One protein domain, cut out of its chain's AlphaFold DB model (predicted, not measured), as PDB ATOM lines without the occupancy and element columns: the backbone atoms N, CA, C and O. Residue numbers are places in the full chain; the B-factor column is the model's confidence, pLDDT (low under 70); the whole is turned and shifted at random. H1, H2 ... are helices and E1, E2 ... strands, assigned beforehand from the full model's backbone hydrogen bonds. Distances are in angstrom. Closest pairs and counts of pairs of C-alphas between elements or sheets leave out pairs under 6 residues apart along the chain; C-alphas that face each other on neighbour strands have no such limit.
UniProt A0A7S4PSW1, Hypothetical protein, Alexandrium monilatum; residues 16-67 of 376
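AT A GLANCE: This is residues 16 to 67 of the 376 residues of the protein "Hypothetical protein" of Alexandrium monilatum (UniProt A0A7S4PSW1). Little regular structure is present: a small strand hairpin, E1 and E2, lies at one side, and a wide loop, residues 29 to 48, leads round to one short helix, H1, and a looping tail, residues 54 to 67. The printed part has 52 residues, with two named strands and then one named helix. The class is mixed, with 12 residues in named elements. It is compact, with a radius of gyration of the C-alphas of 10.1 A, and spans 28 by 22 by 17 A.

IN THESE COORDINATES: E1 is residues 17 to 19, beginning at C-alpha 17 (30.829, -22.472, 1.735). E2 is residues 25 to 28, 10.3 A long. H1 is residues 49 to 53, ending at C-alpha 53 (10.471, -22.329, 8.030).

HOW THE PARTS SIT: E1 and E2 form an antiparallel hairpin, at 149 degrees, with N 18 and O 27 2.9 A apart, within hydrogen-bond range. H1 is apart from E1. In H1 every O i to N i+4 pair is within hydrogen-bond range.

THE WHOLE: The C-alphas farthest apart, of Ala 37 and Glu 57, are 28.4 A apart. The printed part has no cut. The link from E2 to H1 is long. pLDDT is under 70 at residues 34 to 41 and 55 to 57.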
ATOM      1  N   ALA A  16      32.616 -18.066   0.773       81.94
ATOM      2  CA  ALA A  16      32.901 -19.221   1.610       81.94
ATOM      3  C   ALA A  16      31.703 -20.182   1.561       81.94
ATOM      4  O   ALA A  16      30.570 -19.751   1.361       81.94
ATOM      5  N   TRP A  17      31.911 -21.480   1.758       90.31
ATOM      6  CA  TRP A  17      30.829 -22.472   1.735       90.31
ATOM      7  C   TRP A  17      30.476 -22.936   3.148       90.31
ATOM      8  O   TRP A  17      31.355 -23.088   3.993       90.31
ATOM      9  N   PHE A  18      29.189 -23.157   3.424       90.56
ATOM     10  CA  PHE A  18      28.729 -23.658   4.719       90.56
ATOM     11  C   PHE A  18      27.545 -24.630   4.580       90.56
ATOM     12  O   PHE A  18      26.751 -24.513   3.643       90.56
ATOM     13  N   PRO A  19      27.395 -25.601   5.500       92.94
ATOM     14  CA  PRO A  19      26.262 -26.517   5.494       92.94
ATOM     15  C   PRO A  19      24.980 -25.794   5.922       92.94
ATOM     16  O   PRO A  19      24.973 -25.018   6.878       92.94
ATOM     17  N   CYS A  20      23.878 -26.070   5.230       91.75
ATOM     18  CA  CYS A  20      22.557 -25.589   5.607       91.75
ATOM     19  C   CYS A  20      22.137 -26.223   6.947       91.75
ATOM     20  O   CYS A  20      22.148 -27.448   7.055       91.75
ATOM     21  N   PRO A  21      21.702 -25.445   7.956       89.62
ATOM     22  CA  PRO A  21      21.300 -26.008   9.250       89.62
ATOM     23  C   PRO A  21      20.046 -26.892   9.197       89.62
ATOM     24  O   PRO A  21      19.828 -27.703  10.092       89.62
ATOM     25  N   GLY A  22      19.207 -26.717   8.173       89.38
ATOM     26  CA  GLY A  22      17.886 -27.345   8.091       89.38
ATOM     27  C   GLY A  22      17.754 -28.478   7.074       89.38
ATOM     28  O   GLY A  22      16.654 -29.009   6.951       89.38
ATOM     29  N   CYS A  23      18.803 -28.818   6.313       91.00
ATOM     30  CA  CYS A  23      18.762 -29.892   5.308       91.00
ATOM     31  C   CYS A  23      20.166 -30.340   4.857       91.00
ATOM     32  O   CYS A  23      21.182 -29.800   5.281       91.00
ATOM     33  N   ASP A  24      20.231 -31.307   3.940       91.50
ATOM     34  CA  ASP A  24      21.451 -31.923   3.394       91.50
ATOM     35  C   ASP A  24      22.176 -31.073   2.330       91.50
ATOM     36  O   ASP A  24      22.856 -31.592   1.435       91.50
ATOM     37  N   ARG A  25      22.040 -29.751   2.395       92.75
ATOM     38  CA  ARG A  25      22.529 -28.826   1.369       92.75
ATOM     39  C   ARG A  25      23.746 -28.037   1.833       92.75
ATOM     40  O   ARG A  25      23.890 -27.750   3.014       92.75
ATOM     41  N   VAL A  26      24.572 -27.614   0.881       94.00
ATOM     42  CA  VAL A  26      25.662 -26.651   1.084       94.00
ATOM     43  C   VAL A  26      25.298 -25.353   0.372       94.00
ATOM     44  O   VAL A  26      24.760 -25.367  -0.738       94.00
ATOM     45  N   VAL A  27      25.561 -24.234   1.030       90.62
ATOM     46  CA  VAL A  27      25.214 -22.882   0.585       90.62
ATOM     47  C   VAL A  27      26.447 -21.988   0.631       90.62
ATOM     48  O   VAL A  27      27.371 -22.212   1.413       90.62
ATOM     49  N   THR A  28      26.464 -20.967  -0.217       88.94
ATOM     50  CA  THR A  28      27.526 -19.957  -0.238       88.94
ATOM     51  C   THR A  28      27.254 -18.850   0.787       88.94
ATOM     52  O   THR A  28      26.109 -18.462   1.010       88.94
ATOM     53  N   SER A  29      28.305 -18.302   1.398       81.81
ATOM     54  CA  SER A  29      28.264 -17.179   2.339       81.81
ATOM     55  C   SER A  29      27.729 -15.899   1.712       81.81
ATOM     56  O   SER A  29      27.258 -15.041   2.450       81.81
ATOM     57  N   LEU A  30      27.699 -15.796   0.377       81.12
ATOM     58  CA  LEU A  30      27.056 -14.689  -0.337       81.12
ATOM     59  C   LEU A  30      25.578 -14.535   0.053       81.12
ATOM     60  O   LEU A  30      25.047 -13.431   0.058       81.12
ATOM     61  N   VAL A  31      24.929 -15.636   0.442       79.44
ATOM     62  CA  VAL A  31      23.557 -15.651   0.960       79.44
ATOM     63  C   VAL A  31      23.433 -14.898   2.298       79.44
ATOM     64  O   VAL A  31      22.396 -14.298   2.569       79.44
ATOM     65  N   ARG A  32      24.487 -14.891   3.128       78.75
ATOM     66  CA  ARG A  32      24.522 -14.185   4.424       78.75
ATOM     67  C   ARG A  32      24.778 -12.683   4.283       78.75
ATOM     68  O   ARG A  32      24.451 -11.942   5.200       78.75
ATOM     69  N   GLU A  33      25.372 -12.255   3.171       73.25
ATOM     70  CA  GLU A  33      25.771 -10.863   2.911       73.25
ATOM     71  C   GLU A  33      24.716 -10.053   2.131       73.25
ATOM     72  O   GLU A  33      24.935  -8.876   1.851       73.25
ATOM     73  N   ALA A  34      23.570 -10.653   1.784       67.00
ATOM     74  CA  ALA A  34      22.493  -9.971   1.065       67.00
ATOM     75  C   ALA A  34      22.040  -8.687   1.805       67.00
ATOM     76  O   ALA A  34      21.864  -8.727   3.026       67.00
ATOM     77  N   PRO A  35      21.817  -7.551   1.112       58.22
ATOM     78  CA  PRO A  35      21.425  -6.309   1.760       58.22
ATOM     79  C   PRO A  35      20.058  -6.457   2.441       58.22
ATOM     80  O   PRO A  35      19.150  -7.106   1.919       58.22
ATOM     81  N   GLU A  36      19.897  -5.799   3.594       55.44
ATOM     82  CA  GLU A  36      18.696  -5.864   4.448       55.44
ATOM     83  C   GLU A  36      17.393  -5.419   3.744       55.44
ATOM     84  O   GLU A  36      16.297  -5.689   4.236       55.44
ATOM     85  N   ALA A  37      17.476  -4.758   2.584       52.94
ATOM     86  CA  ALA A  37      16.328  -4.244   1.843       52.94
ATOM     87  C   ALA A  37      16.125  -4.965   0.498       52.94
ATOM     88  O   ALA A  37      16.992  -4.944  -0.371       52.94
ATOM     89  N   GLY A  38      14.922  -5.519   0.288       53.31
ATOM     90  CA  GLY A  38      14.408  -5.848  -1.050       53.31
ATOM     91  C   GLY A  38      14.400  -7.320  -1.471       53.31
ATOM     92  O   GLY A  38      13.990  -7.606  -2.594       53.31
ATOM     93  N   HIS A  39      14.768  -8.271  -0.606       58.50
ATOM     94  CA  HIS A  39      14.837  -9.684  -0.998       58.50
ATOM     95  C   HIS A  39      13.955 -10.599  -0.137       58.50
ATOM     96  O   HIS A  39      14.390 -11.168   0.853       58.50
ATOM     97  N   HIS A  40      12.710 -10.812  -0.576       62.59
ATOM     98  CA  HIS A  40      11.786 -11.812  -0.006       62.59
ATOM     99  C   HIS A  40      11.979 -13.230  -0.580       62.59
ATOM    100  O   HIS A  40      11.160 -14.118  -0.344       62.59
ATOM    101  N   ALA A  41      12.995 -13.425  -1.425       68.38
ATOM    102  CA  ALA A  41      13.171 -14.653  -2.196       68.38
ATOM    103  C   ALA A  41      14.138 -15.659  -1.548       68.38
ATOM    104  O   ALA A  41      14.064 -16.843  -1.879       68.38
ATOM    105  N   TYR A  42      15.027 -15.219  -0.646       77.25
ATOM    106  CA  TYR A  42      16.143 -16.028  -0.143       77.25
ATOM    107  C   TYR A  42      16.315 -15.905   1.372       77.25
ATOM    108  O   TYR A  42      16.296 -14.810   1.924       77.25
ATOM    109  N   SER A  43      16.537 -17.043   2.029       83.69
ATOM    110  CA  SER A  43      16.923 -17.086   3.443       83.69
ATOM    111  C   SER A  43      18.384 -16.692   3.586       83.69
ATOM    112  O   SER A  43      19.177 -17.154   2.782       83.69
ATOM    113  N   SER A  44      18.753 -15.917   4.609       83.75
ATOM    114  CA  SER A  44      20.156 -15.585   4.914       83.75
ATOM    115  C   SER A  44      20.867 -16.663   5.740       83.75
ATOM    116  O   SER A  44      22.089 -16.654   5.870       83.75
ATOM    117  N   SER A  45      20.113 -17.603   6.311       84.25
ATOM    118  CA  SER A  45      20.606 -18.597   7.269       84.25
ATOM    119  C   SER A  45      20.500 -20.040   6.753       84.25
ATOM    120  O   SER A  45      21.218 -20.915   7.236       84.25
ATOM    121  N   HIS A  46      19.651 -20.281   5.748       89.81
ATOM    122  CA  HIS A  46      19.369 -21.586   5.143       89.81
ATOM    123  C   HIS A  46      19.433 -21.526   3.610       89.81
ATOM    124  O   HIS A  46      19.574 -20.466   3.009       89.81
ATOM    125  N   CYS A  47      19.257 -22.667   2.940       89.50
ATOM    126  CA  CYS A  47      19.230 -22.732   1.475       89.50
ATOM    127  C   CYS A  47      18.045 -22.000   0.822       89.50
ATOM    128  O   CYS A  47      18.113 -21.648  -0.354       89.50
ATOM    129  N   CYS A  48      16.940 -21.825   1.550       89.38
ATOM    130  CA  CYS A  48      15.730 -21.130   1.112       89.38
ATOM    131  C   CYS A  48      14.811 -20.858   2.311       89.38
ATOM    132  O   CYS A  48      14.939 -21.514   3.346       89.38
ATOM    133  N   HIS A  49      13.836 -19.958   2.152       87.69
ATOM    134  CA  HIS A  49      12.852 -19.665   3.203       87.69
ATOM    135  C   HIS A  49      11.985 -20.869   3.587       87.69
ATOM    136  O   HIS A  49      11.578 -20.988   4.737       87.69
ATOM    137  N   GLU A  50      11.701 -21.783   2.652       89.00
ATOM    138  CA  GLU A  50      10.946 -23.003   2.970       89.00
ATOM    139  C   GLU A  50      11.707 -23.890   3.961       89.00
ATOM    140  O   GLU A  50      11.104 -24.404   4.898       89.00
ATOM    141  N   CYS A  51      13.027 -24.003   3.790       90.44
ATOM    142  CA  CYS A  51      13.892 -24.766   4.688       90.44
ATOM    143  C   CYS A  51      14.021 -24.089   6.050       90.44
ATOM    144  O   CYS A  51      13.858 -24.751   7.072       90.44
ATOM    145  N   GLU A  52      14.216 -22.769   6.065       88.50
ATOM    146  CA  GLU A  52      14.228 -21.970   7.294       88.50
ATOM    147  C   GLU A  52      12.922 -22.113   8.091       88.50
ATOM    148  O   GLU A  52      12.944 -22.204   9.315       88.50
ATOM    149  N   ALA A  53      11.780 -22.196   7.401       86.88
ATOM    150  CA  ALA A  53      10.471 -22.329   8.030       86.88
ATOM    151  C   ALA A  53      10.087 -23.772   8.425       86.88
ATOM    152  O   ALA A  53       9.143 -23.938   9.199       86.88
ATOM    153  N   ARG A  54      10.728 -24.816   7.868       75.94
ATOM    154  CA  ARG A  54      10.253 -26.221   7.949       75.94
ATOM    155  C   ARG A  54      11.336 -27.270   8.254       75.94
ATOM    156  O   ARG A  54      11.273 -28.376   7.717       75.94
ATOM    157  N   ALA A  55      12.310 -26.978   9.114       64.62
ATOM    158  CA  ALA A  55      13.320 -27.973   9.496       64.62
ATOM    159  C   ALA A  55      12.672 -29.310   9.963       64.62
ATOM    160  O   ALA A  55      11.734 -29.248  10.765       64.62
ATOM    161  N   PRO A  56      13.123 -30.504   9.493       54.91
ATOM    162  CA  PRO A  56      14.368 -30.794   8.762       54.91
ATOM    163  C   PRO A  56      14.234 -31.349   7.315       54.91
ATOM    164  O   PRO A  56      15.241 -31.744   6.736       54.91
ATOM    165  N   GLU A  57      13.041 -31.417   6.699       62.16
ATOM    166  CA  GLU A  57      12.845 -32.212   5.454       62.16
ATOM    167  C   GLU A  57      12.296 -31.453   4.227       62.16
ATOM    168  O   GLU A  57      11.972 -32.067   3.209       62.16
ATOM    169  N   GLY A  58      12.192 -30.121   4.261       74.38
ATOM    170  CA  GLY A  58      11.602 -29.366   3.147       74.38
ATOM    171  C   GLY A  58      12.439 -28.183   2.684       74.38
ATOM    172  O   GLY A  58      12.395 -27.136   3.312       74.38
ATOM    173  N   HIS A  59      13.132 -28.303   1.550       87.00
ATOM    174  CA  HIS A  59      13.610 -27.148   0.782       87.00
ATOM    175  C   HIS A  59      12.719 -26.918  -0.445       87.00
ATOM    176  O   HIS A  59      11.996 -27.821  -0.875       87.00
ATOM    177  N   SER A  60      12.797 -25.727  -1.047       85.69
ATOM    178  CA  SER A  60      12.000 -25.425  -2.236       85.69
ATOM    179  C   SER A  60      12.314 -26.393  -3.376       85.69
ATOM    180  O   SER A  60      13.483 -26.671  -3.665       85.69
ATOM    181  N   LYS A  61      11.259 -26.901  -4.024       83.19
ATOM    182  CA  LYS A  61      11.368 -27.693  -5.262       83.19
ATOM    183  C   LYS A  61      11.706 -26.821  -6.470       83.19
ATOM    184  O   LYS A  61      12.202 -27.335  -7.468       83.19
ATOM    185  N   ASP A  62      11.429 -25.523  -6.375       84.69
ATOM    186  CA  ASP A  62      11.859 -24.539  -7.355       84.69
ATOM    187  C   ASP A  62      13.351 -24.256  -7.143       84.69
ATOM    188  O   ASP A  62      13.760 -23.711  -6.111       84.69
ATOM    189  N   CYS A  63      14.176 -24.647  -8.116       77.19
ATOM    190  CA  CYS A  63      15.619 -24.456  -8.046       77.19
ATOM    191  C   CYS A  63      15.994 -22.974  -7.944       77.19
ATOM    192  O   CYS A  63      16.940 -22.644  -7.236       77.19
ATOM    193  N   TRP A  64      15.212 -22.064  -8.532       82.31
ATOM    194  CA  TRP A  64      15.490 -20.634  -8.439       82.31
ATOM    195  C   TRP A  64      15.294 -20.088  -7.028       82.31
ATOM    196  O   TRP A  64      15.994 -19.155  -6.646       82.31
ATOM    197  N   ARG A  65      14.431 -20.709  -6.216       85.31
ATOM    198  CA  ARG A  65      14.202 -20.341  -4.808       85.31
ATOM    199  C   ARG A  65      15.169 -21.011  -3.834       85.31
ATOM    200  O   ARG A  65      15.222 -20.609  -2.675       85.31
ATOM    201  N   CYS A  66      15.919 -22.021  -4.277       86.94
ATOM    202  CA  CYS A  66      16.876 -22.759  -3.457       86.94
ATOM    203  C   CYS A  66      18.318 -22.452  -3.880       86.94
ATOM    204  O   CYS A  66      18.813 -22.969  -4.879       86.94
ATOM    205  N   ALA A  67      19.012 -21.631  -3.094       85.75
ATOM    206  CA  ALA A  67      20.379 -21.186  -3.356       85.75
ATOM    207  C   ALA A  67      21.431 -22.188  -2.844       85.75
ATOM    208  O   ALA A  67      22.296 -21.834  -2.048       85.75
TER     209      ALA A  67